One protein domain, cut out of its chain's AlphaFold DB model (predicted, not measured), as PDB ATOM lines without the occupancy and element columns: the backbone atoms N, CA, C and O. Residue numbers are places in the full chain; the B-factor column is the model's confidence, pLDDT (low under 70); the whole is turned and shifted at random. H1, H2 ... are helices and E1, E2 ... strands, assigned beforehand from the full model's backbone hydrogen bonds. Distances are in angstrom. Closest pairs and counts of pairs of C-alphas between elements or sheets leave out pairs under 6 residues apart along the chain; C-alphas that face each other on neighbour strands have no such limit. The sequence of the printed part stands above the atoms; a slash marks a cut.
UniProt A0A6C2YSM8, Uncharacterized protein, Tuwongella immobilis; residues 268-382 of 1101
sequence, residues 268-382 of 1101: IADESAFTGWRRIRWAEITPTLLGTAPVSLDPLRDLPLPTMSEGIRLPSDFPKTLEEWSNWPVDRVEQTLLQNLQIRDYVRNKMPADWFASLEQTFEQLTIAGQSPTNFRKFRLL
ATOM      1  N   ILE A 268       6.292 -24.732  12.215       90.94
ATOM      2  CA  ILE A 268       6.252 -24.598  13.670       90.94
ATOM      3  C   ILE A 268       6.110 -23.116  14.041       90.94
ATOM      4  O   ILE A 268       6.579 -22.236  13.313       90.94
ATOM      5  N   ALA A 269       5.416 -22.842  15.141       87.06
ATOM      6  CA  ALA A 269       5.188 -21.480  15.609       87.06
ATOM      7  C   ALA A 269       6.497 -20.830  16.078       87.06
ATOM      8  O   ALA A 269       7.255 -21.426  16.846       87.06
ATOM      9  N   ASP A 270       6.744 -19.605  15.620       85.38
ATOM     10  CA  ASP A 270       7.899 -18.794  15.999       85.38
ATOM     11  C   ASP A 270       7.525 -17.307  15.963       85.38
ATOM     12  O   ASP A 270       7.239 -16.750  14.903       85.38
ATOM     13  N   GLU A 271       7.540 -16.661  17.127       79.94
ATOM     14  CA  GLU A 271       7.179 -15.246  17.286       79.94
ATOM     15  C   GLU A 271       8.144 -14.292  16.564       79.94
ATOM     16  O   GLU A 271       7.778 -13.153  16.274       79.94
ATOM     17  N   SER A 272       9.369 -14.738  16.260       80.75
ATOM     18  CA  SER A 272      10.355 -13.938  15.523       80.75
ATOM     19  C   SER A 272      10.119 -13.929  14.009       80.75
ATOM     20  O   SER A 272      10.664 -13.076  13.302       80.75
ATOM     21  N   ALA A 273       9.301 -14.851  13.494       83.06
ATOM     22  CA  ALA A 273       9.005 -14.949  12.073       83.06
ATOM     23  C   ALA A 273       7.955 -13.915  11.637       83.06
ATOM     24  O   ALA A 273       6.993 -13.638  12.350       83.06
ATOM     25  N   PHE A 274       8.078 -13.400  10.409       81.88
ATOM     26  CA  PHE A 274       7.178 -12.373   9.857       81.88
ATOM     27  C   PHE A 274       5.687 -12.751   9.919       81.88
ATOM     28  O   PHE A 274       4.832 -11.913  10.190       81.88
ATOM     29  N   THR A 275       5.370 -14.023   9.678       82.62
ATOM     30  CA  THR A 275       4.006 -14.568   9.729       82.62
ATOM     31  C   THR A 275       3.705 -15.316  11.030       82.62
ATOM     32  O   THR A 275       2.638 -15.915  11.140       82.62
ATOM     33  N   GLY A 276       4.619 -15.310  12.007       83.81
ATOM     34  CA  GLY A 276       4.532 -16.125  13.224       83.81
ATOM     35  C   GLY A 276       4.838 -17.615  13.012       83.81
ATOM     36  O   GLY A 276       4.703 -18.412  13.938       83.81
ATOM     37  N   TRP A 277       5.223 -18.005  11.793       87.88
ATOM     38  CA  TRP A 277       5.499 -19.386  11.406       87.88
ATOM     39  C   TRP A 277       6.851 -19.491  10.716       87.88
ATOM     40  O   TRP A 277       7.190 -18.671   9.859       87.88
ATOM     41  N   ARG A 278       7.591 -20.549  11.038       89.00
ATOM     42  CA  ARG A 278       8.799 -20.944  10.310       89.00
ATOM     43  C   ARG A 278       8.767 -22.424   9.974       89.00
ATOM     44  O   ARG A 278       8.075 -23.201  10.628       89.00
ATOM     45  N   ARG A 279       9.591 -22.833   9.015       89.25
ATOM     46  CA  ARG A 279       9.840 -24.250   8.736       89.25
ATOM     47  C   ARG A 279      10.303 -25.010   9.979       89.25
ATOM     48  O   ARG A 279      11.146 -24.524  10.746       89.25
ATOM     49  N   ILE A 280       9.769 -26.214  10.140       90.44
ATOM     50  CA  ILE A 280      10.218 -27.151  11.168       90.44
ATOM     51  C   ILE A 280      11.488 -27.873  10.698       90.44
ATOM     52  O   ILE A 280      11.596 -28.309   9.545       90.44
ATOM     53  N   ARG A 281      12.472 -27.977  11.591       90.94
ATOM     54  CA  ARG A 281      13.689 -28.773  11.367       90.94
ATOM     55  C   ARG A 281      13.476 -30.193  11.861       90.94
ATOM     56  O   ARG A 281      12.690 -30.419  12.779       90.94
ATOM     57  N   TRP A 282      14.218 -31.146  11.308       87.38
ATOM     58  CA  TRP A 282      14.085 -32.542  11.713       87.38
ATOM     59  C   TRP A 282      14.325 -32.760  13.219       87.38
ATOM     60  O   TRP A 282      13.554 -33.461  13.868       87.38
ATOM     61  N   ALA A 283      15.320 -32.087  13.806       86.94
ATOM     62  CA  ALA A 283      15.623 -32.159  15.243       86.94
ATOM     63  C   ALA A 283      14.491 -31.668  16.166       86.94
ATOM     64  O   ALA A 283      14.493 -31.959  17.360       86.94
ATOM     65  N   GLU A 284      13.544 -30.894  15.638       86.56
ATOM     66  CA  GLU A 284      12.454 -30.286  16.409       86.56
ATOM     67  C   GLU A 284      11.221 -31.190  16.480       86.56
ATOM     68  O   GLU A 284      10.270 -30.907  17.217       86.56
ATOM     69  N   ILE A 285      11.243 -32.305  15.747       86.06
ATOM     70  CA  ILE A 285      10.248 -33.358  15.878       86.06
ATOM     71  C   ILE A 285      10.480 -34.042  17.228       86.06
ATOM     72  O   ILE A 285      11.433 -34.790  17.423       86.06
ATOM     73  N   THR A 286       9.597 -33.775  18.185       83.88
ATOM     74  CA  THR A 286       9.687 -34.315  19.545       83.88
ATOM     75  C   THR A 286       8.625 -35.387  19.791       83.88
ATOM     76  O   THR A 286       7.540 -35.323  19.205       83.88
ATOM     77  N   PRO A 287       8.855 -36.332  20.723       82.25
ATOM     78  CA  PRO A 287       7.827 -37.295  21.118       82.25
ATOM     79  C   PRO A 287       6.555 -36.632  21.658       82.25
ATOM     80  O   PRO A 287       5.463 -37.172  21.527       82.25
ATOM     81  N   THR A 288       6.673 -35.427  22.221       80.50
ATOM     82  CA  THR A 288       5.535 -34.608  22.659       80.50
ATOM     83  C   THR A 288       4.675 -34.086  21.509       80.50
ATOM     84  O   THR A 288       3.499 -33.812  21.725       80.50
ATOM     85  N   LEU A 289       5.245 -33.931  20.310       79.94
ATOM     86  CA  LEU A 289       4.529 -33.476  19.118       79.94
ATOM     87  C   LEU A 289       3.783 -34.629  18.432       79.94
ATOM     88  O   LEU A 289       2.645 -34.453  18.005       79.94
ATOM     89  N   LEU A 290       4.425 -35.797  18.343       78.38
ATOM     90  CA  LEU A 290       3.905 -36.977  17.640       78.38
ATOM     91  C   LEU A 290       3.109 -37.940  18.530       78.38
ATOM     92  O   LEU A 290       2.348 -38.754  18.022       78.38
ATOM     93  N   GLY A 291       3.315 -37.901  19.849       73.31
ATOM     94  CA  GLY A 291       2.831 -38.923  20.784       73.31
ATOM     95  C   GLY A 291       3.678 -40.206  20.800       73.31
ATOM     96  O   GLY A 291       3.529 -41.023  21.707       73.31
ATOM     97  N   THR A 292       4.595 -40.369  19.843       79.06
ATOM     98  CA  THR A 292       5.542 -41.486  19.711       79.06
ATOM     99  C   THR A 292       6.957 -40.971  19.436       79.06
ATOM    100  O   THR A 292       7.143 -39.821  19.040       79.06
ATOM    101  N   ALA A 293       7.980 -41.797  19.672       77.38
ATOM    102  CA  ALA A 293       9.353 -41.414  19.350       77.38
ATOM    103  C   ALA A 293       9.528 -41.284  17.820       77.38
ATOM    104  O   ALA A 293       9.140 -42.210  17.104       77.38
ATOM    105  N   PRO A 294      10.091 -40.171  17.312       80.75
ATOM    106  CA  PRO A 294      10.370 -40.015  15.887       80.75
ATOM    107  C   PRO A 294      11.432 -41.014  15.423       80.75
ATOM    108  O   PRO A 294      12.292 -41.428  16.207       80.75
ATOM    109  N   VAL A 295      11.410 -41.371  14.136       84.00
ATOM    110  CA  VAL A 295      12.479 -42.186  13.550       84.00
ATOM    111  C   VAL A 295      13.826 -41.454  13.646       84.00
ATOM    112  O   VAL A 295      13.938 -40.271  13.313       84.00
ATOM    113  N   SER A 296      14.864 -42.160  14.102       80.62
ATOM    114  CA  SER A 296      16.224 -41.615  14.100       80.62
ATOM    115  C   SER A 296      16.818 -41.649  12.691       80.62
ATOM    116  O   SER A 296      16.701 -42.653  11.984       80.62
ATOM    117  N   LEU A 297      17.495 -40.563  12.305       80.00
ATOM    118  CA  LEU A 297      18.278 -40.480  11.068       80.00
ATOM    119  C   LEU A 297      19.724 -40.971  11.244       80.00
ATOM    120  O   LEU A 297      20.465 -40.981  10.264       80.00
ATOM    121  N   ASP A 298      20.125 -41.426  12.439       75.94
ATOM    122  CA  ASP A 298      21.463 -41.995  12.688       75.94
ATOM    123  C   ASP A 298      21.884 -43.052  11.653       75.94
ATOM    124  O   ASP A 298      23.026 -42.998  11.191       75.94
ATOM    125  N   PRO A 299      20.992 -43.961  11.204       77.31
ATOM    126  CA  PRO A 299      21.351 -44.966  10.208       77.31
ATOM    127  C   PRO A 299      21.769 -44.392   8.841       77.31
ATOM    128  O   PRO A 299      22.458 -45.069   8.084       77.31
ATOM    129  N   LEU A 300      21.387 -43.151   8.505       74.19
ATOM    130  CA  LEU A 300      21.777 -42.501   7.245       74.19
ATOM    131  C   LEU A 300      23.234 -42.019   7.245       74.19
ATOM    132  O   LEU A 300      23.769 -41.720   6.181       74.19
ATOM    133  N   ARG A 301      23.886 -41.961   8.413       71.75
ATOM    134  CA  ARG A 301      25.307 -41.600   8.543       71.75
ATOM    135  C   ARG A 301      26.225 -42.592   7.829       71.75
ATOM    136  O   ARG A 301      27.223 -42.184   7.245       71.75
ATOM    137  N   ASP A 302      25.871 -43.872   7.890       69.94
ATOM    138  CA  ASP A 302      26.673 -44.973   7.351       69.94
ATOM    139  C   ASP A 302      26.225 -45.378   5.932       69.94
ATOM    140  O   ASP A 302      26.698 -46.377   5.384       69.94
ATOM    141  N   LEU A 303      25.320 -44.603   5.317       73.75
ATOM    142  CA  LEU A 303      24.876 -44.820   3.944       73.75
ATOM    143  C   LEU A 303      26.058 -44.570   2.984       73.75
ATOM    144  O   LEU A 303      26.569 -43.447   2.927       73.75
ATOM    145  N   PRO A 304      26.502 -45.570   2.198       72.44
ATOM    146  CA  PRO A 304      27.520 -45.335   1.184       72.44
ATOM    147  C   PRO A 304      26.988 -44.323   0.162       72.44
ATOM    148  O   PRO A 304      25.852 -44.436  -0.291       72.44
ATOM    149  N   LEU A 305      27.793 -43.318  -0.190       73.69
ATOM    150  CA  LEU A 305      27.416 -42.364  -1.233       73.69
ATOM    151  C   LEU A 305      27.418 -43.072  -2.602       73.69
ATOM    152  O   LEU A 305      28.323 -43.872  -2.865       73.69
ATOM    153  N   PRO A 306      26.448 -42.773  -3.485       70.69
ATOM    154  CA  PRO A 306      26.349 -43.401  -4.787       70.69
ATOM    155  C   PRO A 306      27.593 -43.117  -5.629       70.69
ATOM    156  O   PRO A 306      28.099 -41.991  -5.689       70.69
ATOM    157  N   THR A 307      28.101 -44.157  -6.281       63.84
ATOM    158  CA  THR A 307      29.269 -44.049  -7.169       63.84
ATOM    159  C   THR A 307      28.848 -43.519  -8.543       63.84
ATOM    160  O   THR A 307      27.712 -43.712  -8.966       63.84
ATOM    161  N   MET A 308      29.759 -42.873  -9.288       56.44
ATOM    162  CA  MET A 308      29.461 -42.308 -10.625       56.44
ATOM    163  C   MET A 308      28.874 -43.339 -11.616       56.44
ATOM    164  O   MET A 308      28.182 -42.958 -12.557       56.44
ATOM    165  N   SER A 309      29.108 -44.638 -11.394       56.22
ATOM    166  CA  SER A 309      28.534 -45.752 -12.162       56.22
ATOM    167  C   SER A 309      27.057 -46.043 -11.871       56.22
ATOM    168  O   SER A 309      26.402 -46.675 -12.694       56.22
ATOM    169  N   GLU A 310      26.516 -45.605 -10.732       62.94
ATOM    170  CA  GLU A 310      25.122 -45.857 -10.327       62.94
ATOM    171  C   GLU A 310      24.141 -44.815 -10.897       62.94
ATOM    172  O   GLU A 310      22.932 -44.977 -10.767       62.94
ATOM    173  N   GLY A 311      24.631 -43.755 -11.559       63.72
ATOM    174  CA  GLY A 311      23.807 -42.787 -12.303       63.72
ATOM    175  C   GLY A 311      22.883 -41.897 -11.456       63.72
ATOM    176  O   GLY A 311      22.162 -41.068 -12.011       63.72
ATOM    177  N   ILE A 312      22.910 -42.035 -10.128       73.50
ATOM    178  CA  ILE A 312      22.102 -41.256  -9.183       73.50
ATOM    179  C   ILE A 312      22.794 -39.919  -8.918       73.50
ATOM    180  O   ILE A 312      23.928 -39.873  -8.442       73.50
ATOM    181  N   ARG A 313      22.101 -38.812  -9.198       67.56
ATOM    182  CA  ARG A 313      22.579 -37.465  -8.869       67.56
ATOM    183  C   ARG A 313      22.001 -37.038  -7.526       67.56
ATOM    184  O   ARG A 313      20.811 -36.757  -7.427       67.56
ATOM    185  N   LEU A 314      22.848 -36.990  -6.502       68.94
ATOM    186  CA  LEU A 314      22.476 -36.401  -5.219       68.94
ATOM    187  C   LEU A 314      22.377 -34.869  -5.337       68.94
ATOM    188  O   LEU A 314      23.173 -34.270  -6.069       68.94
ATOM    189  N   PRO A 315      21.451 -34.225  -4.605       68.06
ATOM    190  CA  PRO A 315      21.454 -32.778  -4.421       68.06
ATOM    191  C   PRO A 315      22.810 -32.282  -3.902       68.06
ATOM    192  O   PRO A 315      23.481 -32.961  -3.125       68.06
ATOM    193  N   SER A 316      23.231 -31.086  -4.314       66.69
ATOM    194  CA  SER A 316      24.502 -30.495  -3.867       66.69
ATOM    195  C   SER A 316      24.544 -30.229  -2.357       66.69
ATOM    196  O   SER A 316      25.623 -30.184  -1.772       66.69
ATOM    197  N   ASP A 317      23.373 -30.049  -1.748       68.88
ATOM    198  CA  ASP A 317      23.122 -29.846  -0.320       68.88
ATOM    199  C   ASP A 317      22.750 -31.150   0.413       68.88
ATOM    200  O   ASP A 317      22.215 -31.092   1.521       68.88
ATOM    201  N   PHE A 318      23.012 -32.320  -0.184       74.00
ATOM    202  CA  PHE A 318      22.730 -33.605   0.457       74.00
ATOM    203  C   PHE A 318      23.566 -33.766   1.743       74.00
ATOM    204  O   PHE A 318      24.799 -33.684   1.663       74.00
ATOM    205  N   PRO A 319      22.941 -34.006   2.913       75.56
ATOM    206  CA  PRO A 319      23.644 -34.004   4.188       75.56
ATOM    207  C   PRO A 319      24.641 -35.158   4.283       75.56
ATOM    208  O   PRO A 319      24.323 -36.310   3.981       75.56
ATOM    209  N   LYS A 320      25.856 -34.849   4.737       72.62
ATOM    210  CA  LYS A 320      26.937 -35.828   4.947       72.62
ATOM    211  C   LYS A 320      27.144 -36.150   6.421       72.62
ATOM    212  O   LYS A 320      27.737 -37.177   6.744       72.62
ATOM    213  N   THR A 321      26.674 -35.283   7.315       75.94
ATOM    214  CA  THR A 321      26.820 -35.432   8.767       75.94
ATOM    215  C   THR A 321      25.463 -35.492   9.469       75.94
ATOM    216  O   THR A 321      24.450 -35.019   8.959       75.94
ATOM    217  N   LEU A 322      25.432 -36.077  10.671       68.56
ATOM    218  CA  LEU A 322      24.211 -36.179  11.479       68.56
ATOM    219  C   LEU A 322      23.680 -34.801  11.919       68.56
ATOM    220  O   LEU A 322      22.470 -34.593  12.012       68.56
ATOM    221  N   GLU A 323      24.584 -33.850  12.162       77.12
ATOM    222  CA  GLU A 323      24.237 -32.467  12.505       77.12
ATOM    223  C   GLU A 323      23.559 -31.745  11.330       77.12
ATOM    224  O   GLU A 323      22.608 -30.987  11.535       77.12
ATOM    225  N   GLU A 324      23.987 -32.017  10.094       77.75
ATOM    226  CA  GLU A 324      23.336 -31.500   8.887       77.75
ATOM    227  C   GLU A 324      21.943 -32.115   8.685       77.75
ATOM    228  O   GLU A 324      20.993 -31.376   8.427       77.75
ATOM    229  N   TRP A 325      21.786 -33.433   8.886       79.56
ATOM    230  CA  TRP A 325      20.479 -34.112   8.838       79.56
ATOM    231  C   TRP A 325      19.498 -33.573   9.886       79.56
ATOM    232  O   TRP A 325      18.322 -33.368   9.599       79.56
ATOM    233  N   SER A 326      19.993 -33.296  11.092       82.31
ATOM    234  CA  SER A 326      19.201 -32.754  12.204       82.31
ATOM    235  C   SER A 326      18.704 -31.329  11.931       82.31
ATOM    236  O   SER A 326      17.580 -30.974  12.292       82.31
ATOM    237  N   ASN A 327      19.524 -30.509  11.265       83.81
ATOM    238  CA  ASN A 327      19.174 -29.136  10.894       83.81
ATOM    239  C   ASN A 327      18.378 -29.033   9.587       83.81
ATOM    240  O   ASN A 327      17.918 -27.941   9.238       83.81
ATOM    241  N   TRP A 328      18.196 -30.144   8.872       84.88
ATOM    242  CA  TRP A 328      17.495 -30.155   7.599       84.88
ATOM    243  C   TRP A 328      15.981 -29.936   7.782       84.88
ATOM    244  O   TRP A 328      15.391 -30.445   8.741       84.88
ATOM    245  N   PRO A 329      15.324 -29.170   6.890       88.12
ATOM    246  CA  PRO A 329      13.879 -28.973   6.948       88.12
ATOM    247  C   PRO A 329      13.125 -30.285   6.712       88.12
ATOM    248  O   PRO A 329      13.493 -31.061   5.829       88.12
ATOM    249  N   VAL A 330      12.025 -30.501   7.433       88.81
ATOM    250  CA  VAL A 330      11.200 -31.715   7.275       88.81
ATOM    251  C   VAL A 330      10.655 -31.850   5.849       88.81
ATOM    252  O   VAL A 330      10.659 -32.948   5.297       88.81
ATOM    253  N   ASP A 331      10.298 -30.732   5.206       86.31
ATOM    254  CA  ASP A 331       9.935 -30.665   3.783       86.31
ATOM    255  C   ASP A 331      11.012 -31.273   2.872       86.31
ATOM    256  O   ASP A 331      10.706 -32.069   1.984       86.31
ATOM    257  N   ARG A 332      12.286 -30.925   3.108       84.44
ATOM    258  CA  ARG A 332      13.423 -31.433   2.324       84.44
ATOM    259  C   ARG A 332      13.639 -32.922   2.555       84.44
ATOM    260  O   ARG A 332      13.957 -33.637   1.604       84.44
ATOM    261  N   VAL A 333      13.440 -33.395   3.785       85.75
ATOM    262  CA  VAL A 333      13.531 -34.823   4.124       85.75
ATOM    263  C   VAL A 333      12.433 -35.614   3.407       85.75
ATOM    264  O   VAL A 333      12.735 -36.625   2.775       85.75
ATOM    265  N   GLU A 334      11.186 -35.131   3.428       86.50
ATOM    266  CA  GLU A 334      10.057 -35.754   2.719       86.50
ATOM    267  C   GLU A 334      10.331 -35.839   1.211       86.50
ATOM    268  O   GLU A 334      10.226 -36.902   0.598       86.50
ATOM    269  N   GLN A 335      10.736 -34.721   0.607       81.94
ATOM    270  CA  GLN A 335      11.002 -34.633  -0.828       81.94
ATOM    271  C   GLN A 335      12.150 -35.557  -1.254       81.94
ATOM    272  O   GLN A 335      12.024 -36.306  -2.223       81.94
ATOM    273  N   THR A 336      13.259 -35.542  -0.512       81.06
ATOM    274  CA  THR A 336      14.474 -36.279  -0.883       81.06
ATOM    275  C   THR A 336      14.336 -37.780  -0.643       81.06
ATOM    276  O   THR A 336      14.749 -38.565  -1.492       81.06
ATOM    277  N   LEU A 337      13.765 -38.189   0.497       82.62
ATOM    278  CA  LEU A 337      13.722 -39.599   0.896       82.62
ATOM    279  C   LEU A 337      12.439 -40.322   0.473       82.62
ATOM    280  O   LEU A 337      12.488 -41.535   0.278       82.62
ATOM    281  N   LEU A 338      11.305 -39.620   0.325       81.31
ATOM    282  CA  LEU A 338      10.016 -40.243  -0.013       81.31
ATOM    283  C   LEU A 338       9.528 -39.915  -1.430       81.31
ATOM    284  O   LEU A 338       8.956 -40.791  -2.082       81.31
ATOM    285  N   GLN A 339       9.741 -38.689  -1.922       82.06
ATOM    286  CA  GLN A 339       9.194 -38.253  -3.218       82.06
ATOM    287  C   GLN A 339      10.159 -38.483  -4.395       82.06
ATOM    288  O   GLN A 339       9.714 -38.850  -5.484       82.06
ATOM    289  N   ASN A 340      11.474 -38.330  -4.197       82.06
ATOM    290  CA  ASN A 340      12.470 -38.623  -5.231       82.06
ATOM    291  C   ASN A 340      12.640 -40.139  -5.407       82.06
ATOM    292  O   ASN A 340      13.299 -40.799  -4.607       82.06
ATOM    293  N   LEU A 341      12.076 -40.681  -6.489       79.56
ATOM    294  CA  LEU A 341      12.073 -42.119  -6.776       79.56
ATOM    295  C   LEU A 341      13.483 -42.735  -6.803       79.56
ATOM    296  O   LEU A 341      13.674 -43.824  -6.273       79.56
ATOM    297  N   GLN A 342      14.482 -42.035  -7.352       80.81
ATOM    298  CA  GLN A 342      15.843 -42.570  -7.492       80.81
ATOM    299  C   GLN A 342      16.545 -42.722  -6.141       80.81
ATOM    300  O   GLN A 342      17.149 -43.756  -5.859       80.81
ATOM    301  N   ILE A 343      16.451 -41.694  -5.297       79.19
ATOM    302  CA  ILE A 343      17.068 -41.696  -3.965       79.19
ATOM    303  C   ILE A 343      16.283 -42.616  -3.034       79.19
ATOM    304  O   ILE A 343      16.882 -43.395  -2.297       79.19
ATOM    305  N   ARG A 344      14.951 -42.591  -3.112       82.38
ATOM    306  CA  ARG A 344      14.084 -43.482  -2.342       82.38
ATOM    307  C   ARG A 344      14.420 -44.945  -2.594       82.38
ATOM    308  O   ARG A 344      14.595 -45.695  -1.639       82.38
ATOM    309  N   ASP A 345      14.523 -45.349  -3.857       82.00
ATOM    310  CA  ASP A 345      14.798 -46.742  -4.209       82.00
ATOM    311  C   ASP A 345      16.241 -47.132  -3.827       82.00
ATOM    312  O   ASP A 345      16.477 -48.247  -3.360       82.00
ATOM    313  N   TYR A 346      17.196 -46.199  -3.910       82.19
ATOM    314  CA  TYR A 346      18.564 -46.398  -3.420       82.19
ATOM    315  C   TYR A 346      18.626 -46.631  -1.905       82.19
ATOM    316  O   TYR A 346      19.189 -47.627  -1.447       82.19
ATOM    317  N   VAL A 347      18.005 -45.740  -1.128       80.44
ATOM    318  CA  VAL A 347      17.951 -45.819   0.338       80.44
ATOM    319  C   VAL A 347      17.193 -47.077   0.764       80.44
ATOM    320  O   VAL A 347      17.676 -47.822   1.612       80.44
ATOM    321  N   ARG A 348      16.063 -47.390   0.119       81.69
ATOM    322  CA  ARG A 348      15.271 -48.602   0.377       81.69
ATOM    323  C   ARG A 348      16.057 -49.896   0.140       81.69
ATOM    324  O   ARG A 348      15.860 -50.853   0.876       81.69
ATOM    325  N   ASN A 349      16.950 -49.928  -0.852       82.56
ATOM    326  CA  ASN A 349      17.764 -51.111  -1.163       82.56
ATOM    327  C   ASN A 349      18.971 -51.297  -0.227       82.56
ATOM    328  O   ASN A 349      19.511 -52.400  -0.141       82.56
ATOM    329  N   LYS A 350      19.436 -50.228   0.432       81.69
ATOM    330  CA  LYS A 350      20.639 -50.241   1.287       81.69
ATOM    331  C   LYS A 350      20.328 -50.243   2.785       81.69
ATOM    332  O   LYS A 350      21.204 -50.595   3.569       81.69
ATOM    333  N   MET A 351      19.110 -49.873   3.173       79.19
ATOM    334  CA  MET A 351      18.685 -49.724   4.565       79.19
ATOM    335  C   MET A 351      17.748 -50.859   5.005       79.19
ATOM    336  O   MET A 351      17.097 -51.480   4.164       79.19
ATOM    337  N   PRO A 352      17.623 -51.131   6.319       80.62
ATOM    338  CA  PRO A 352      16.638 -52.079   6.836       80.62
ATOM    339  C   PRO A 352      15.202 -51.673   6.460       80.62
ATOM    340  O   PRO A 352      14.826 -50.511   6.623       80.62
ATOM    341  N   ALA A 353      14.384 -52.630   6.010       77.31
ATOM    342  CA  ALA A 353      12.997 -52.379   5.596       77.31
ATOM    343  C   ALA A 353      12.144 -51.739   6.712       77.31
ATOM    344  O   ALA A 353      11.344 -50.841   6.447       77.31
ATOM    345  N   ASP A 354      12.388 -52.133   7.965       82.69
ATOM    346  CA  ASP A 354      11.684 -51.623   9.149       82.69
ATOM    347  C   ASP A 354      11.947 -50.129   9.400       82.69
ATOM    348  O   ASP A 354      11.080 -49.403   9.892       82.69
ATOM    349  N   TRP A 355      13.136 -49.639   9.029       85.00
ATOM    350  CA  TRP A 355      13.495 -48.230   9.185       85.00
ATOM    351  C   TRP A 355      12.715 -47.350   8.206       85.00
ATOM    352  O   TRP A 355      12.169 -46.320   8.599       85.00
ATOM    353  N   PHE A 356      12.597 -47.781   6.945       82.44
ATOM    354  CA  PHE A 356      11.846 -47.037   5.932       82.44
ATOM    355  C   PHE A 356      10.343 -46.999   6.261       82.44
ATOM    356  O   PHE A 356       9.720 -45.946   6.154       82.44
ATOM    357  N   ALA A 357       9.783 -48.107   6.761       84.38
ATOM    358  CA  ALA A 357       8.406 -48.146   7.260       84.38
ATOM    359  C   ALA A 357       8.194 -47.203   8.463       84.38
ATOM    360  O   ALA A 357       7.185 -46.504   8.538       84.38
ATOM    361  N   SER A 358       9.174 -47.115   9.372       85.69
ATOM    362  CA  SER A 358       9.139 -46.180  10.508       85.69
ATOM    363  C   SER A 358       9.200 -44.711  10.066       85.69
ATOM    364  O   SER A 358       8.586 -43.843  10.692       85.69
ATOM    365  N   LEU A 359       9.916 -44.413   8.974       86.50
ATOM    366  CA  LEU A 359       9.957 -43.084   8.363       86.50
ATOM    367  C   LEU A 359       8.602 -42.702   7.757       86.50
ATOM    368  O   LEU A 359       8.092 -41.624   8.064       86.50
ATOM    369  N   GLU A 360       7.988 -43.588   6.967       86.12
ATOM    370  CA  GLU A 360       6.636 -43.375   6.424       86.12
ATOM    371  C   GLU A 360       5.607 -43.179   7.548       86.12
ATOM    372  O   GLU A 360       4.833 -42.219   7.518       86.12
ATOM    373  N   GLN A 361       5.671 -44.006   8.598       88.50
ATOM    374  CA  GLN A 361       4.817 -43.874   9.778       88.50
ATOM    375  C   GLN A 361       5.031 -42.534  10.502       88.50
ATOM    376  O   GLN A 361       4.067 -41.916  10.950       88.50
ATOM    377  N   THR A 362       6.273 -42.047  10.601       88.94
ATOM    378  CA  THR A 362       6.568 -40.737  11.210       88.94
ATOM    379  C   THR A 362       5.882 -39.606  10.436       88.94
ATOM    380  O   THR A 362       5.282 -38.727  11.053       88.94
ATOM    381  N   PHE A 363       5.890 -39.641   9.098       89.06
ATOM    382  CA  PHE A 363       5.187 -38.650   8.270       89.06
ATOM    383  C   PHE A 363       3.658 -38.771   8.330       89.06
ATOM    384  O   PHE A 363       2.958 -37.755   8.299       89.06
ATOM    385  N   GLU A 364       3.120 -39.983   8.474       88.12
ATOM    386  CA  GLU A 364       1.689 -40.188   8.725       88.12
ATOM    387  C   GLU A 364       1.273 -39.558  10.065       88.12
ATOM    388  O   GLU A 364       0.310 -38.788  10.122       88.12
ATOM    389  N   GLN A 365       2.053 -39.780  11.129       87.38
ATOM    390  CA  GLN A 365       1.812 -39.159  12.436       87.38
ATOM    391  C   GLN A 365       1.993 -37.638  12.402       87.38
ATOM    392  O   GLN A 365       1.189 -36.922  12.994       87.38
ATOM    393  N   LEU A 366       2.982 -37.119  11.663       87.38
ATOM    394  CA  LEU A 366       3.117 -35.677  11.420       87.38
ATOM    395  C   LEU A 366       1.875 -35.113  10.723       87.38
ATOM    396  O   LEU A 366       1.393 -34.046  11.097       87.38
ATOM    397  N   THR A 367       1.312 -35.835   9.754       87.56
ATOM    398  CA  THR A 367       0.089 -35.415   9.052       87.56
ATOM    399  C   THR A 367      -1.091 -35.320  10.018       87.56
ATOM    400  O   THR A 367      -1.775 -34.296  10.056       87.56
ATOM    401  N   ILE A 368      -1.288 -36.343  10.856       85.81
ATOM    402  CA  ILE A 368      -2.338 -36.362  11.885       85.81
ATOM    403  C   ILE A 368      -2.121 -35.228  12.899       85.81
ATOM    404  O   ILE A 368      -3.052 -34.482  13.216       85.81
ATOM    405  N   ALA A 369      -0.887 -35.053  13.379       85.38
ATOM    406  CA  ALA A 369      -0.527 -34.017  14.340       85.38
ATOM    407  C   ALA A 369      -0.730 -32.601  13.777       85.38
ATOM    408  O   ALA A 369      -1.180 -31.729  14.518       85.38
ATOM    409  N   GLY A 370      -0.443 -32.379  12.491       83.75
ATOM    410  CA  GLY A 370      -0.576 -31.083  11.814       83.75
ATOM    411  C   GLY A 370      -2.013 -30.715  11.440       83.75
ATOM    412  O   GLY A 370      -2.321 -29.532  11.294       83.75
ATOM    413  N   GLN A 371      -2.901 -31.707  11.318       80.88
ATOM    414  CA  GLN A 371      -4.341 -31.511  11.103       80.88
ATOM    415  C   GLN A 371      -5.138 -31.426  12.418       80.88
ATOM    416  O   GLN A 371      -6.307 -31.026  12.414       80.88
ATOM    417  N   SER A 372      -4.520 -31.775  13.552       80.81
ATOM    418  CA  SER A 372      -5.159 -31.755  14.868       80.81
ATOM    419  C   SER A 372      -5.438 -30.322  15.353       80.81
ATOM    420  O   SER A 372      -4.519 -29.501  15.405       80.81
ATOM    421  N   PRO A 373      -6.665 -30.011  15.818       72.44
ATOM    422  CA  PRO A 373      -6.993 -28.692  16.368       72.44
ATOM    423  C   PRO A 373      -6.145 -28.294  17.584       72.44
ATOM    424  O   PRO A 373      -5.873 -27.121  17.798       72.44
ATOM    425  N   THR A 374      -5.697 -29.270  18.377       76.56
ATOM    426  CA  THR A 374      -4.897 -29.020  19.594       76.56
ATOM    427  C   THR A 374      -3.500 -28.473  19.299       76.56
ATOM    428  O   THR A 374      -2.960 -27.703  20.092       76.56
ATOM    429  N   ASN A 375      -2.938 -28.826  18.143       80.19
ATOM    430  CA  ASN A 375      -1.621 -28.375  17.711       80.19
ATOM    431  C   ASN A 375      -1.682 -27.121  16.841       80.19
ATOM    432  O   ASN A 375      -0.631 -26.573  16.536       80.19
ATOM    433  N   PHE A 376      -2.873 -26.603  16.518       76.75
ATOM    434  CA  PHE A 376      -3.066 -25.499  15.573       76.75
ATOM    435  C   PHE A 376      -2.228 -24.245  15.883       76.75
ATOM    436  O   PHE A 376      -1.873 -23.510  14.971       76.75
ATOM    437  N   ARG A 377      -1.866 -24.012  17.152       79.19
ATOM    438  CA  ARG A 377      -1.005 -22.893  17.584       79.19
ATOM    439  C   ARG A 377       0.487 -23.206  17.682       79.19
ATOM    440  O   ARG A 377       1.269 -22.294  17.901       79.19
ATOM    441  N   LYS A 378       0.878 -24.475  17.600       84.69
ATOM    442  CA  LYS A 378       2.265 -24.935  17.774       84.69
ATOM    443  C   LYS A 378       2.845 -25.484  16.480       84.69
ATOM    444  O   LYS A 378       3.989 -25.193  16.163       84.69
ATOM    445  N   PHE A 379       2.060 -26.262  15.742       87.88
ATOM    446  CA  PHE A 379       2.478 -26.981  14.549       87.88
ATOM    447  C   PHE A 379       1.316 -27.103  13.567       87.88
ATOM    448  O   PHE A 379       0.196 -27.442  13.956       87.88
ATOM    449  N   ARG A 380       1.579 -26.829  12.288       86.31
ATOM    450  CA  ARG A 380       0.553 -26.854  11.244       86.31
ATOM    451  C   ARG A 380       1.080 -27.502   9.975       86.31
ATOM    452  O   ARG A 380       2.241 -27.333   9.601       86.31
ATOM    453  N   LEU A 381       0.169 -28.192   9.302       88.00
ATOM    454  CA  LEU A 381       0.316 -28.585   7.909       88.00
ATOM    455  C   LEU A 381      -0.314 -27.495   7.031       88.00
ATOM    456  O   LEU A 381      -1.512 -27.227   7.153       88.00
ATOM    457  N   LEU A 382       0.497 -26.856   6.191       89.19
ATOM    458  CA  LEU A 382       0.079 -25.818   5.250       89.19
ATOM    459  C   LEU A 382      -0.137 -26.381   3.844       89.19
ATOM    460  O   LEU A 382       0.362 -27.451   3.486       89.19
TER     461      LEU A 382
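This is residues 268 to 382 of the 1101 residues of an uncharacterized protein of Tuwongella immobilis (UniProt A0A6C2YSM8). One long helix, H6, runs along one side of an elongated body, with H4 near the middle of the body and steeply tilted to H6, and H5 making a corner with H4 near the first residues of H6. At the other end of H6, H1 packs on its residues 362 to 369, E2 folds back on its last residues and E1 lies near E2; H2 and H3 form a small separate pair, and the long loop of residues 303 to 321 between them reaches the far end of the longest axis. The printed part has 115 residues with six named helices and two named strands, in the order E1, H1, H2, H3, H4, H5, H6, E2, and the class is mostly helix. The whole is compact, with a radius of gyration of the C-alphas of 15.2 A, and spans 48 by 30 by 22 A.

H6, residues 353 to 371, measures 27.7 A from C-alpha 353 at (12.997, -52.379, 5.596) to C-alpha 371 at (-4.341, -31.511, 11.103). H4, residues 330 to 339, measures 12.5 A, and H5, residues 341 to 350, measures 14.3 A. H1 is residues 287 to 290, 5.3 A; H2 is residues 298 to 302, 8.0 A; H3 is residues 322 to 327, 8.7 A. E1, residues 277 to 279, measures 7.0 A and begins at C-alpha 277 at (5.499, -19.386, 11.406). E2, residues 379 to 381, measures 7.2 A.

H1 touches H6, whose residues 362 to 369 alone take part; the closest C-alphas, of Leu 290 and Gln 365, are 6.0 A apart. The closest C-alphas of H6 and E2, those of Gly 370 and Arg 380, are 4.4 A apart. H4 and H6 are close but not clearly touching, Leu 338 to Glu 360 being the closest C-alphas at 7.9 A, at a steep tilt of 48 degrees, opposite ways. H4 and H5 touch only at the corner, about perpendicular at 83 degrees, with the C-alphas of Leu 337 and Arg 344 closest at 5.1 A. H5 and H6 are close but not clearly touching, the C-alphas of Arg 348 and Phe 356 being closest at 6.7 A. H2 and H3 only just touch, with 3 pairs of C-alphas within 8 A, the closest those of Arg 301 and Leu 322 at 6.3 A. H3 and H6 are apart. E1 and E2 are near each other, and each pairs with no named strand. Each O i to N i+4 pair is within hydrogen-bond range in H3, H4, H5 and H6; in H2 0 of 1 is, beside 1 of 2 O i to N i+3 pairs, and H1 is too short for an O i to N i+4 pair.

The two C-alphas farthest apart, those of Ser 309 and Thr 374, are 49.1 A apart. The printed part has no cut. The link from H2 to H3, 19 residues, is long. The mean pLDDT of the printed part is 80.4; residue 302, residues 307 to 311, residues 313 to 317 and residue 322 are under 70.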